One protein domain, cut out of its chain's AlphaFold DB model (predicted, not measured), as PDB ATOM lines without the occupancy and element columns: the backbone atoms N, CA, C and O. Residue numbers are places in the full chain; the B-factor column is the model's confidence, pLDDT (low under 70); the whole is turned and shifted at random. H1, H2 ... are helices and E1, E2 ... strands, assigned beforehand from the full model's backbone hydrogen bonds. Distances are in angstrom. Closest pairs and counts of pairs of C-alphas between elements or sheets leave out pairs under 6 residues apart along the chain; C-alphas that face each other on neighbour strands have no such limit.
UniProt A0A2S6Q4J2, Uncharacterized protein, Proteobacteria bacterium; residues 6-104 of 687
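This is residues 6 to 104 of the 687 residues of an uncharacterized protein of Proteobacteria bacterium (UniProt A0A2S6Q4J2). Two long helices, H5 and H6, cross at a steep angle to make the core, and the shorter helices H2, H3 and H4 follow one another along one side of it. H1 lies toward one end of the longest axis and the small H7 at the other, with a two-stranded hairpin, E1 and E2, beyond the beginning of H6. The 99 printed residues hold seven named helices and two named strands, in the order H1 H2 H3 H4 H5 E1 E2 H6 H7; the sheet's order is E1 - E2, antiparallel, and the class is mostly helix. The whole is flat and only just compact, close to loose, with a radius of gyration of the C-alphas of 14.7 A and spans of 47 by 35 by 19 A.

E1, residues 68 to 70, and E2, residues 76 to 78, form an antiparallel hairpin at 147 degrees, with N 69 and O 77 2.9 A apart and N 77 and O 69 2.8 A apart, both within hydrogen-bond range. A tight link joins E2 to H6, residues 81 to 99. H5, residues 47 to 64, is the hub, touching four helices, and has a kink of 36 degrees near residue 54. H5 and H6 touch at a steep tilt of 52 degrees, opposite ways; their closest C-alphas are those of Cys 61 and Phe 85, 6.0 A apart. H4, residues 33 to 43, touches H5 at 74 degrees, about perpendicular, with Gly 40 and Ala 47 the closest C-alphas at 5.0 A. H4 also touches H6, where the C-alphas of Tyr 43 and Arg 97 come closest at 6.5 A. H3, residues 25 to 31, touches H5 at its residues 54 to 58 alone, the closest C-alphas being Leu 29 and Ser 54 at 7.8 A. H2, residues 16 to 23, touches H6 through Tyr 18 and Phe 81, the closest C-alphas at 5.5 A. H1, residues 6 to 14, and H7, residues 101 to 104, touch no helix. Every O i to N i+4 pair is within hydrogen-bond range in H1, H2, H3, H4 and H6; in H5 12 of 14 are, and H7 is too short for such a pair.

H6 is 26.7 A long from first to last C-alpha, H5 24.3 A and H4 15.5 A. H1 begins at C-alpha 6 (86.632, 29.941, 51.172), H6 at C-alpha 81 (83.810, 12.556, 49.998), and H7 ends at C-alpha 104 (95.844, -12.869, 65.163).

The C-alphas farthest apart are those of Lys 6 and Glu 102, at 47.9 A. The printed part has no cut, and its links between named elements are tight. The mean pLDDT of the printed part is 77.4, and 17 residues are under 70, among them residues 98 to 104.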
ATOM      1  N   LYS A   6      87.883  29.706  51.921       75.81
ATOM      2  CA  LYS A   6      86.632  29.941  51.172       75.81
ATOM      3  C   LYS A   6      86.503  29.066  49.919       75.81
ATOM      4  O   LYS A   6      85.395  28.700  49.545       75.81
ATOM      5  N   GLN A   7      87.614  28.735  49.259       76.31
ATOM      6  CA  GLN A   7      87.607  27.829  48.106       76.31
ATOM      7  C   GLN A   7      87.366  26.380  48.547       76.31
ATOM      8  O   GLN A   7      86.593  25.676  47.907       76.31
ATOM      9  N   ILE A   8      87.943  25.968  49.680       78.94
ATOM     10  CA  ILE A   8      87.752  24.631  50.261       78.94
ATOM     11  C   ILE A   8      86.293  24.412  50.694       78.94
ATOM     12  O   ILE A   8      85.720  23.368  50.396       78.94
ATOM     13  N   GLU A   9      85.657  25.392  51.344       79.19
ATOM     14  CA  GLU A   9      84.232  25.296  51.707       79.19
ATOM     15  C   GLU A   9      83.317  25.213  50.482       79.19
ATOM     16  O   GLU A   9      82.366  24.434  50.471       79.19
ATOM     17  N   LYS A  10      83.633  25.958  49.416       81.56
ATOM     18  CA  LYS A  10      82.876  25.888  48.162       81.56
ATOM     19  C   LYS A  10      82.991  24.511  47.498       81.56
ATOM     20  O   LYS A  10      82.001  24.025  46.961       81.56
ATOM     21  N   LEU A  11      84.164  23.879  47.563       81.12
ATOM     22  CA  LEU A  11      84.386  22.520  47.057       81.12
ATOM     23  C   LEU A  11      83.640  21.465  47.889       81.12
ATOM     24  O   LEU A  11      83.038  20.569  47.309       81.12
ATOM     25  N   LYS A  12      83.594  21.602  49.224       82.44
ATOM     26  CA  LYS A  12      82.791  20.718  50.095       82.44
ATOM     27  C   LYS A  12      81.308  20.776  49.759       82.44
ATOM     28  O   LYS A  12      80.662  19.745  49.626       82.44
ATOM     29  N   LEU A  13      80.776  21.989  49.617       81.88
ATOM     30  CA  LEU A  13      79.355  22.189  49.346       81.88
ATOM     31  C   LEU A  13      78.949  21.746  47.932       81.88
ATOM     32  O   LEU A  13      77.769  21.492  47.711       81.88
ATOM     33  N   ALA A  14      79.905  21.637  47.007       82.25
ATOM     34  CA  ALA A  14      79.693  21.126  45.657       82.25
ATOM     35  C   ALA A  14      79.861  19.595  45.536       82.25
ATOM     36  O   ALA A  14      79.560  19.047  44.476       82.25
ATOM     37  N   ASP A  15      80.336  18.896  46.576       84.69
ATOM     38  CA  ASP A  15      80.474  17.434  46.564       84.69
ATOM     39  C   ASP A  15      79.122  16.765  46.867       84.69
ATOM     40  O   ASP A  15      78.603  16.820  47.984       84.69
ATOM     41  N   GLU A  16      78.553  16.111  45.853       82.56
ATOM     42  CA  GLU A  16      77.261  15.416  45.935       82.56
ATOM     43  C   GLU A  16      77.237  14.312  47.005       82.56
ATOM     44  O   GLU A  16      76.200  14.072  47.624       82.56
ATOM     45  N   GLY A  17      78.371  13.649  47.256       80.88
ATOM     46  CA  GLY A  17      78.482  12.616  48.284       80.88
ATOM     47  C   GLY A  17      78.434  13.205  49.694       80.88
ATOM     48  O   GLY A  17      77.759  12.651  50.559       80.88
ATOM     49  N   TYR A  18      79.090  14.348  49.911       86.06
ATOM     50  CA  TYR A  18      79.037  15.081  51.181       86.06
ATOM     51  C   TYR A  18      77.634  15.637  51.463       86.06
ATOM     52  O   TYR A  18      77.123  15.495  52.574       86.06
ATOM     53  N   GLN A  19      76.982  16.220  50.454       85.38
ATOM     54  CA  GLN A  19      75.607  16.716  50.572       85.38
ATOM     55  C   GLN A  19      74.611  15.588  50.858       85.38
ATOM     56  O   GLN A  19      73.815  15.699  51.791       85.38
ATOM     57  N   GLY A  20      74.699  14.475  50.120       82.06
ATOM     58  CA  GLY A  20      73.857  13.299  50.344       82.06
ATOM     59  C   GLY A  20      73.992  12.758  51.768       82.06
ATOM     60  O   GLY A  20      72.991  12.629  52.469       82.06
ATOM     61  N   ALA A  21      75.229  12.553  52.232       83.69
ATOM     62  CA  ALA A  21      75.511  12.083  53.587       83.69
ATOM     63  C   ALA A  21      75.067  13.059  54.690       83.69
ATOM     64  O   ALA A  21      74.708  12.621  55.776       83.69
ATOM     65  N   THR A  22      75.076  14.369  54.433       84.31
ATOM     66  CA  THR A  22      74.654  15.383  55.418       84.31
ATOM     67  C   THR A  22      73.129  15.510  55.487       84.31
ATOM     68  O   THR A  22      72.587  15.798  56.551       84.31
ATOM     69  N   SER A  23      72.435  15.289  54.364       84.50
ATOM     70  CA  SER A  23      70.971  15.355  54.278       84.50
ATOM     71  C   SER A  23      70.274  14.151  54.916       84.50
ATOM     72  O   SER A  23      69.296  14.329  55.638       84.50
ATOM     73  N   ASP A  24      70.791  12.942  54.678       84.62
ATOM     74  CA  ASP A  24      70.265  11.700  55.233       84.62
ATOM     75  C   ASP A  24      71.375  10.637  55.292       84.62
ATOM     76  O   ASP A  24      71.710   9.975  54.305       84.62
ATOM     77  N   MET A  25      71.961  10.490  56.483       81.06
ATOM     78  CA  MET A  25      73.067   9.564  56.735       81.06
ATOM     79  C   MET A  25      72.661   8.102  56.542       81.06
ATOM     80  O   MET A  25      73.458   7.313  56.034       81.06
ATOM     81  N   VAL A  26      71.432   7.742  56.921       80.19
ATOM     82  CA  VAL A  26      70.934   6.361  56.848       80.19
ATOM     83  C   VAL A  26      70.750   5.979  55.386       80.19
ATOM     84  O   VAL A  26      71.356   5.015  54.921       80.19
ATOM     85  N   THR A  27      70.024   6.803  54.627       83.50
ATOM     86  CA  THR A  27      69.799   6.574  53.193       83.50
ATOM     87  C   THR A  27      71.119   6.576  52.411       83.50
ATOM     88  O   THR A  27      71.316   5.772  51.494       83.50
ATOM     89  N   PHE A  28      72.082   7.426  52.794       85.44
ATOM     90  CA  PHE A  28      73.423   7.408  52.210       85.44
ATOM     91  C   PHE A  28      74.143   6.075  52.463       85.44
ATOM     92  O   PHE A  28      74.641   5.480  51.504       85.44
ATOM     93  N   LEU A  29      74.172   5.569  53.700       83.81
ATOM     94  CA  LEU A  29      74.809   4.287  54.036       83.81
ATOM     95  C   LEU A  29      74.109   3.101  53.367       83.81
ATOM     96  O   LEU A  29      74.777   2.224  52.815       83.81
ATOM     97  N   GLU A  30      72.778   3.093  53.337       81.69
ATOM     98  CA  GLU A  30      71.991   2.076  52.634       81.69
ATOM     99  C   GLU A  30      72.315   2.039  51.135       81.69
ATOM    100  O   GLU A  30      72.544   0.964  50.574       81.69
ATOM    101  N   SER A  31      72.472   3.202  50.491       81.88
ATOM    102  CA  SER A  31      72.886   3.280  49.081       81.88
ATOM    103  C   SER A  31      74.275   2.674  48.813       81.88
ATOM    104  O   SER A  31      74.615   2.352  47.670       81.88
ATOM    105  N   LYS A  32      75.099   2.518  49.860       80.50
ATOM    106  CA  LYS A  32      76.459   1.963  49.809       80.50
ATOM    107  C   LYS A  32      76.559   0.556  50.392       80.50
ATOM    108  O   LYS A  32      77.668   0.035  50.484       80.50
ATOM    109  N   ARG A  33      75.437  -0.117  50.678       77.62
ATOM    110  CA  ARG A  33      75.414  -1.457  51.293       77.62
ATOM    111  C   ARG A  33      76.282  -2.495  50.570       77.62
ATOM    112  O   ARG A  33      77.030  -3.237  51.196       77.62
ATOM    113  N   ASN A  34      76.283  -2.466  49.237       74.06
ATOM    114  CA  ASN A  34      77.121  -3.341  48.407       74.06
ATOM    115  C   ASN A  34      78.634  -3.157  48.629       74.06
ATOM    116  O   ASN A  34      79.410  -4.072  48.358       74.06
ATOM    117  N   ILE A  35      79.076  -1.982  49.082       73.50
ATOM    118  CA  ILE A  35      80.484  -1.713  49.392       73.50
ATOM    119  C   ILE A  35      80.865  -2.396  50.707       73.50
ATOM    120  O   ILE A  35      81.928  -3.007  50.761       73.50
ATOM    121  N   PHE A  36      79.995  -2.379  51.719       77.56
ATOM    122  CA  PHE A  36      80.251  -3.071  52.986       77.56
ATOM    123  C   PHE A  36      80.318  -4.585  52.804       77.56
ATOM    124  O   PHE A  36      81.237  -5.197  53.326       77.56
ATOM    125  N   TYR A  37      79.469  -5.176  51.956       69.31
ATOM    126  CA  TYR A  37      79.609  -6.593  51.592       69.31
ATOM    127  C   TYR A  37      80.945  -6.900  50.902       69.31
ATOM    128  O   TYR A  37      81.593  -7.895  51.214       69.31
ATOM    129  N   LYS A  38      81.400  -6.036  49.985       72.94
ATOM    130  CA  LYS A  38      82.691  -6.219  49.300       72.94
ATOM    131  C   LYS A  38      83.885  -6.060  50.241       72.94
ATOM    132  O   LYS A  38      84.842  -6.819  50.126       72.94
ATOM    133  N   ILE A  39      83.848  -5.085  51.149       70.31
ATOM    134  CA  ILE A  39      84.912  -4.858  52.135       70.31
ATOM    135  C   ILE A  39      84.889  -5.968  53.193       70.31
ATOM    136  O   ILE A  39      85.932  -6.552  53.460       70.31
ATOM    137  N   GLY A  40      83.718  -6.325  53.718       68.56
ATOM    138  CA  GLY A  40      83.539  -7.450  54.638       68.56
ATOM    139  C   GLY A  40      84.086  -8.747  54.048       68.56
ATOM    140  O   GLY A  40      84.946  -9.377  54.651       68.56
ATOM    141  N   SER A  41      83.737  -9.063  52.797       66.06
ATOM    142  CA  SER A  41      84.294 -10.219  52.082       66.06
ATOM    143  C   SER A  41      85.815 -10.131  51.884       66.06
ATOM    144  O   SER A  41      86.521 -11.110  52.106       66.06
ATOM    145  N   LYS A  42      86.354  -8.957  51.521       71.25
ATOM    146  CA  LYS A  42      87.803  -8.749  51.330       71.25
ATOM    147  C   LYS A  42      88.608  -8.911  52.627       71.25
ATOM    148  O   LYS A  42      89.774  -9.299  52.571       71.25
ATOM    149  N   TYR A  43      88.021  -8.573  53.773       65.50
ATOM    150  CA  TYR A  43      88.685  -8.598  55.079       65.50
ATOM    151  C   TYR A  43      88.219  -9.740  55.995       65.50
ATOM    152  O   TYR A  43      88.748  -9.840  57.101       65.50
ATOM    153  N   HIS A  44      87.328 -10.615  55.515       63.16
ATOM    154  CA  HIS A  44      86.701 -11.713  56.264       63.16
ATOM    155  C   HIS A  44      86.010 -11.232  57.550       63.16
ATOM    156  O   HIS A  44      86.339 -11.666  58.652       63.16
ATOM    157  N   LEU A  45      85.100 -10.269  57.403       66.25
ATOM    158  CA  LEU A  45      84.309  -9.684  58.487       66.25
ATOM    159  C   LEU A  45      82.819  -9.804  58.184       66.25
ATOM    160  O   LEU A  45      82.425  -9.777  57.013       66.25
ATOM    161  N   ASP A  46      82.006  -9.845  59.240       73.88
ATOM    162  CA  ASP A  46      80.557  -9.731  59.113       73.88
ATOM    163  C   ASP A  46      80.198  -8.355  58.522       73.88
ATOM    164  O   ASP A  46      80.617  -7.296  59.002       73.88
ATOM    165  N   ALA A  47      79.450  -8.382  57.420       69.88
ATOM    166  CA  ALA A  47      79.041  -7.183  56.709       69.88
ATOM    167  C   ALA A  47      78.042  -6.342  57.516       69.88
ATOM    168  O   ALA A  47      78.031  -5.121  57.347       69.88
ATOM    169  N   ASP A  48      77.241  -6.961  58.388       75.06
ATOM    170  CA  ASP A  48      76.270  -6.262  59.228       75.06
ATOM    171  C   ASP A  48      76.956  -5.604  60.441       75.06
ATOM    172  O   ASP A  48      76.619  -4.470  60.789       75.06
ATOM    173  N   GLU A  49      77.991  -6.230  61.011       77.38
ATOM    174  CA  GLU A  49      78.856  -5.613  62.034       77.38
ATOM    175  C   GLU A  49      79.620  -4.411  61.452       77.38
ATOM    176  O   GLU A  49      79.615  -3.313  62.013       77.38
ATOM    177  N   LEU A  50      80.200  -4.570  60.254       79.00
ATOM    178  CA  LEU A  50      80.868  -3.474  59.550       79.00
ATOM    179  C   LEU A  50      79.891  -2.346  59.174       79.00
ATOM    180  O   LEU A  50      80.273  -1.173  59.184       79.00
ATOM    181  N   TYR A  51      78.639  -2.676  58.850       80.50
ATOM    182  CA  TYR A  51      77.588  -1.695  58.580       80.50
ATOM    183  C   TYR A  51      77.216  -0.898  59.837       80.50
ATOM    184  O   TYR A  51      77.069   0.321  59.753       80.50
ATOM    185  N   GLN A  52      77.132  -1.532  61.008       81.69
ATOM    186  CA  GLN A  52      76.884  -0.834  62.277       81.69
ATOM    187  C   GLN A  52      78.023   0.136  62.621       81.69
ATOM    188  O   GLN A  52      77.779   1.316  62.871       81.69
ATOM    189  N   GLU A  53      79.272  -0.316  62.516       80.88
ATOM    190  CA  GLU A  53      80.457   0.523  62.750       80.88
ATOM    191  C   GLU A  53      80.594   1.656  61.715       80.88
ATOM    192  O   GLU A  53      81.185   2.708  61.984       80.88
ATOM    193  N   SER A  54      80.014   1.487  60.521       81.44
ATOM    194  CA  SER A  54      80.061   2.501  59.465       81.44
ATOM    195  C   SER A  54      79.348   3.805  59.830       81.44
ATOM    196  O   SER A  54      79.727   4.860  59.313       81.44
ATOM    197  N   TYR A  55      78.387   3.765  60.760       83.25
ATOM    198  CA  TYR A  55      77.708   4.957  61.274       83.25
ATOM    199  C   TYR A  55      78.674   5.886  62.015       83.25
ATOM    200  O   TYR A  55      78.728   7.085  61.731       83.25
ATOM    201  N   GLU A  56      79.495   5.343  62.913       82.44
ATOM    202  CA  GLU A  56      80.480   6.133  63.659       82.44
ATOM    203  C   GLU A  56      81.585   6.674  62.746       82.44
ATOM    204  O   GLU A  56      82.017   7.831  62.862       82.44
ATOM    205  N   VAL A  57      82.013   5.858  61.779       86.19
ATOM    206  CA  VAL A  57      82.991   6.276  60.771       86.19
ATOM    207  C   VAL A  57      82.422   7.392  59.895       86.19
ATOM    208  O   VAL A  57      83.145   8.344  59.595       86.19
ATOM    209  N   LEU A  58      81.141   7.333  59.519       85.62
ATOM    210  CA  LEU A  58      80.497   8.371  58.714       85.62
ATOM    211  C   LEU A  58      80.418   9.698  59.469       85.62
ATOM    212  O   LEU A  58      80.784  10.730  58.908       85.62
ATOM    213  N   LEU A  59      80.021   9.674  60.744       83.81
ATOM    214  CA  LEU A  59      79.986  10.866  61.598       83.81
ATOM    215  C   LEU A  59      81.369  11.514  61.719       83.81
ATOM    216  O   LEU A  59      81.519  12.731  61.583       83.81
ATOM    217  N   THR A  60      82.399  10.689  61.898       83.94
ATOM    218  CA  THR A  60      83.793  11.146  61.941       83.94
ATOM    219  C   THR A  60      84.221  11.738  60.597       83.94
ATOM    220  O   THR A  60      84.844  12.798  60.552       83.94
ATOM    221  N   CYS A  61      83.835  11.113  59.481       85.50
ATOM    222  CA  CYS A  61      84.142  11.615  58.145       85.50
ATOM    223  C   CYS A  61      83.441  12.941  57.846       85.50
ATOM    224  O   CYS A  61      84.066  13.826  57.272       85.50
ATOM    225  N   LEU A  62      82.183  13.123  58.252       85.19
ATOM    226  CA  LEU A  62      81.460  14.384  58.065       85.19
ATOM    227  C   LEU A  62      82.111  15.548  58.823       85.19
ATOM    228  O   LEU A  62      82.141  16.670  58.311       85.19
ATOM    229  N   ARG A  63      82.677  15.269  60.004       84.50
ATOM    230  CA  ARG A  63      83.440  16.239  60.799       84.50
ATOM    231  C   ARG A  63      84.802  16.556  60.175       84.50
ATOM    232  O   ARG A  63      85.172  17.725  60.070       84.50
ATOM    233  N   ASP A  64      85.531  15.524  59.751       83.75
ATOM    234  CA  ASP A  64      86.960  15.626  59.426       83.75
ATOM    235  C   ASP A  64      87.249  15.765  57.923       83.75
ATOM    236  O   ASP A  64      88.400  15.963  57.526       83.75
ATOM    237  N   TYR A  65      86.232  15.669  57.063       85.19
ATOM    238  CA  TYR A  65      86.417  15.730  55.616       85.19
ATOM    239  C   TYR A  65      87.051  17.049  55.182       85.19
ATOM    240  O   TYR A  65      86.592  18.133  55.544       85.19
ATOM    241  N   ASN A  66      88.080  16.965  54.344       83.19
ATOM    242  CA  ASN A  66      88.679  18.092  53.646       83.19
ATOM    243  C   ASN A  66      88.890  17.683  52.182       83.19
ATOM    244  O   ASN A  66      89.580  16.701  51.956       83.19
ATOM    245  N   PRO A  67      88.323  18.374  51.184       81.88
ATOM    246  CA  PRO A  67      88.417  17.952  49.791       81.88
ATOM    247  C   PRO A  67      89.815  18.120  49.190       81.88
ATOM    248  O   PRO A  67      90.050  17.577  48.123       81.88
ATOM    249  N   VAL A  68      90.738  18.847  49.828       82.94
ATOM    250  CA  VAL A  68      92.098  19.076  49.311       82.94
ATOM    251  C   VAL A  68      93.126  18.405  50.220       82.94
ATOM    252  O   VAL A  68      93.234  18.760  51.396       82.94
ATOM    253  N   PHE A  69      93.913  17.483  49.666       75.81
ATOM    254  CA  PHE A  69      94.994  16.780  50.362       75.81
ATOM    255  C   PHE A  69      96.340  17.040  49.690       75.81
ATOM    256  O   PHE A  69      96.433  17.040  48.468       75.81
ATOM    257  N   THR A  70      97.390  17.228  50.487       76.12
ATOM    258  CA  THR A  70      98.763  17.377  49.985       76.12
ATOM    259  C   THR A  70      99.475  16.029  50.072       76.12
ATOM    260  O   THR A  70      99.522  15.439  51.152       76.12
ATOM    261  N   ARG A  71     100.008  15.535  48.953       70.31
ATOM    262  CA  ARG A  71     100.854  14.335  48.890       70.31
ATOM    263  C   ARG A  71     102.264  14.618  49.429       70.31
ATOM    264  O   ARG A  71     102.652  15.772  49.606       70.31
ATOM    265  N   GLU A  72     103.032  13.562  49.700       69.19
ATOM    266  CA  GLU A  72     104.404  13.651  50.243       69.19
ATOM    267  C   GLU A  72     105.388  14.383  49.311       69.19
ATOM    268  O   GLU A  72     106.368  14.962  49.772       69.19
ATOM    269  N   ASP A  73     105.093  14.420  48.013       69.94
ATOM    270  CA  ASP A  73     105.807  15.172  46.973       69.94
ATOM    271  C   ASP A  73     105.424  16.670  46.915       69.94
ATOM    272  O   ASP A  73     105.994  17.433  46.133       69.94
ATOM    273  N   GLY A  74     104.487  17.115  47.760       69.25
ATOM    274  CA  GLY A  74     104.000  18.494  47.826       69.25
ATOM    275  C   GLY A  74     102.871  18.825  46.841       69.25
ATOM    276  O   GLY A  74     102.412  19.972  46.816       69.25
ATOM    277  N   GLU A  75     102.394  17.857  46.051       75.00
ATOM    278  CA  GLU A  75     101.281  18.043  45.115       75.00
ATOM    279  C   GLU A  75      99.932  18.079  45.858       75.00
ATOM    280  O   GLU A  75      99.656  17.244  46.720       75.00
ATOM    281  N   GLN A  76      99.068  19.052  45.539       77.44
ATOM    282  CA  GLN A  76      97.718  19.143  46.109       77.44
ATOM    283  C   GLN A  76      96.707  18.458  45.192       77.44
ATOM    284  O   GLN A  76      96.525  18.872  44.050       77.44
ATOM    285  N   ILE A  77      96.023  17.442  45.714       80.06
ATOM    286  CA  ILE A  77      94.995  16.672  45.014       80.06
ATOM    287  C   ILE A  77      93.615  16.918  45.622       80.06
ATOM    288  O   ILE A  77      93.466  17.058  46.838       80.06
ATOM    289  N   GLU A  78      92.596  16.930  44.768       80.62
ATOM    290  CA  GLU A  78      91.201  16.981  45.196       80.62
ATOM    291  C   GLU A  78      90.643  15.563  45.381       80.62
ATOM    292  O   GLU A  78      90.762  14.711  44.497       80.62
ATOM    293  N   VAL A  79      90.031  15.294  46.533       82.19
ATOM    294  CA  VAL A  79      89.493  13.982  46.910       82.19
ATOM    295  C   VAL A  79      88.011  14.112  47.238       82.19
ATOM    296  O   VAL A  79      87.613  14.862  48.129       82.19
ATOM    297  N   LYS A  80      87.186  13.330  46.535       85.56
ATOM    298  CA  LYS A  80      85.736  13.270  46.756       85.56
ATOM    299  C   LYS A  80      85.387  12.639  48.104       85.56
ATOM    300  O   LYS A  80      86.087  11.732  48.564       85.56
ATOM    301  N   PHE A  81      84.262  13.043  48.690       83.81
ATOM    302  CA  PHE A  81      83.810  12.556  49.998       83.81
ATOM    303  C   PHE A  81      83.660  11.033  50.042       83.81
ATOM    304  O   PHE A  81      84.149  10.388  50.965       83.81
ATOM    305  N   ASN A  82      83.079  10.437  48.998       81.50
ATOM    306  CA  ASN A  82      82.905   8.983  48.904       81.50
ATOM    307  C   ASN A  82      84.239   8.221  48.968       81.50
ATOM    308  O   ASN A  82      84.310   7.149  49.563       81.50
ATOM    309  N   THR A  83      85.298   8.774  48.371       80.94
ATOM    310  CA  THR A  83      86.636   8.170  48.385       80.94
ATOM    311  C   THR A  83      87.279   8.298  49.765       80.94
ATOM    312  O   THR A  83      87.886   7.350  50.257       80.94
ATOM    313  N   PHE A  84      87.108   9.452  50.414       81.38
ATOM    314  CA  PHE A  84      87.592   9.687  51.775       81.38
ATOM    315  C   PHE A  84      86.901   8.771  52.796       81.38
ATOM    316  O   PHE A  84      87.571   8.108  53.587       81.38
ATOM    317  N   PHE A  85      85.572   8.674  52.723       83.19
ATOM    318  CA  PHE A  85      84.771   7.778  53.550       83.19
ATOM    319  C   PHE A  85      85.134   6.305  53.312       83.19
ATOM    320  O   PHE A  85      85.388   5.576  54.268       83.19
ATOM    321  N   GLY A  86      85.249   5.880  52.049       80.62
ATOM    322  CA  GLY A  86      85.631   4.508  51.703       80.62
ATOM    323  C   GLY A  86      86.988   4.097  52.284       80.62
ATOM    324  O   GLY A  86      87.104   3.014  52.849       80.62
ATOM    325  N   SER A  87      87.986   4.986  52.230       81.69
ATOM    326  CA  SER A  87      89.312   4.743  52.817       81.69
ATOM    327  C   SER A  87      89.257   4.575  54.342       81.69
ATOM    328  O   SER A  87      89.869   3.667  54.902       81.69
ATOM    329  N   ARG A  88      88.459   5.399  55.033       82.12
ATOM    330  CA  ARG A  88      88.287   5.309  56.492       82.12
ATOM    331  C   ARG A  88      87.548   4.045  56.927       82.12
ATOM    332  O   ARG A  88      87.930   3.445  57.927       82.12
ATOM    333  N   ILE A  89      86.546   3.619  56.163       83.25
ATOM    334  CA  ILE A  89      85.863   2.340  56.387       83.25
ATOM    335  C   ILE A  89      86.823   1.169  56.181       83.25
ATOM    336  O   ILE A  89      86.826   0.236  56.976       83.25
ATOM    337  N   GLU A  90      87.674   1.220  55.159       80.19
ATOM    338  CA  GLU A  90      88.664   0.172  54.903       80.19
ATOM    339  C   GLU A  90      89.728   0.096  56.014       80.19
ATOM    340  O   GLU A  90      90.113  -0.999  56.425       80.19
ATOM    341  N   MET A  91      90.150   1.238  56.573       81.19
ATOM    342  CA  MET A  91      91.007   1.272  57.766       81.19
ATOM    343  C   MET A  91      90.318   0.650  58.983       81.19
ATOM    344  O   MET A  91      90.906  -0.209  59.636       81.19
ATOM    345  N   LYS A  92      89.065   1.027  59.259       80.56
ATOM    346  CA  LYS A  92      88.287   0.474  60.376       80.56
ATOM    347  C   LYS A  92      88.056  -1.033  60.213       80.56
ATOM    348  O   LYS A  92      88.225  -1.782  61.168       80.56
ATOM    349  N   ALA A  93      87.771  -1.503  58.999       76.94
ATOM    350  CA  ALA A  93      87.706  -2.930  58.685       76.94
ATOM    351  C   ALA A  93      89.056  -3.622  58.952       76.94
ATOM    352  O   ALA A  93      89.114  -4.691  59.553       76.94
ATOM    353  N   MET A  94      90.173  -3.000  58.574       77.56
ATOM    354  CA  MET A  94      91.494  -3.546  58.878       77.56
ATOM    355  C   MET A  94      91.766  -3.610  60.388       77.56
ATOM    356  O   MET A  94      92.352  -4.587  60.850       77.56
ATOM    357  N   GLU A  95      91.333  -2.613  61.158       78.38
ATOM    358  CA  GLU A  95      91.429  -2.591  62.621       78.38
ATOM    359  C   GLU A  95      90.581  -3.689  63.267       78.38
ATOM    360  O   GLU A  95      91.099  -4.419  64.108       78.38
ATOM    361  N   LEU A  96      89.331  -3.870  62.828       73.31
ATOM    362  CA  LEU A  96      88.444  -4.939  63.299       73.31
ATOM    363  C   LEU A  96      89.033  -6.321  62.997       73.31
ATOM    364  O   LEU A  96      89.167  -7.155  63.893       73.31
ATOM    365  N   ARG A  97      89.516  -6.533  61.766       71.00
ATOM    366  CA  ARG A  97      90.219  -7.764  61.381       71.00
ATOM    367  C   ARG A  97      91.469  -7.980  62.229       71.00
ATOM    368  O   ARG A  97      91.711  -9.080  62.707       71.00
ATOM    369  N   ASN A  98      92.281  -6.945  62.429       68.75
ATOM    370  CA  ASN A  98      93.493  -7.046  63.239       68.75
ATOM    371  C   ASN A  98      93.183  -7.205  64.733       68.75
ATOM    372  O   ASN A  98      94.043  -7.696  65.455       68.75
ATOM    373  N   GLY A  99      92.004  -6.787  65.198       56.84
ATOM    374  CA  GLY A  99      91.478  -6.990  66.544       56.84
ATOM    375  C   GLY A  99      90.947  -8.404  66.768       56.84
ATOM    376  O   GLY A  99      91.066  -8.906  67.887       56.84
ATOM    377  N   ASN A 100      90.469  -9.059  65.702       57.53
ATOM    378  CA  ASN A 100      89.918 -10.409  65.730       57.53
ATOM    379  C   ASN A 100      90.964 -11.432  66.248       57.53
ATOM    380  O   ASN A 100      92.030 -11.600  65.636       57.53
ATOM    381  N   PRO A 101      90.683 -12.129  67.369       50.06
ATOM    382  CA  PRO A 101      91.578 -13.130  67.953       50.06
ATOM    383  C   PRO A 101      91.972 -14.249  66.978       50.06
ATOM    384  O   PRO A 101      93.103 -14.735  67.022       50.06
ATOM    385  N   GLU A 102      91.077 -14.625  66.065       48.94
ATOM    386  CA  GLU A 102      91.298 -15.688  65.085       48.94
ATOM    387  C   GLU A 102      92.266 -15.259  63.980       48.94
ATOM    388  O   GLU A 102      93.168 -16.014  63.610       48.94
ATOM    389  N   TYR A 103      92.144 -14.023  63.487       52.88
ATOM    390  CA  TYR A 103      93.094 -13.467  62.521       52.88
ATOM    391  C   TYR A 103      94.491 -13.321  63.140       52.88
ATOM    392  O   TYR A 103      95.489 -13.647  62.494       52.88
ATOM    393  N   LYS A 104      94.576 -12.909  64.414       50.81
ATOM    394  CA  LYS A 104      95.844 -12.869  65.163       50.81
ATOM    395  C   LYS A 104      96.474 -14.258  65.295       50.81
ATOM    396  O   LYS A 104      97.678 -14.383  65.098       50.81
TER     397      LYS A 104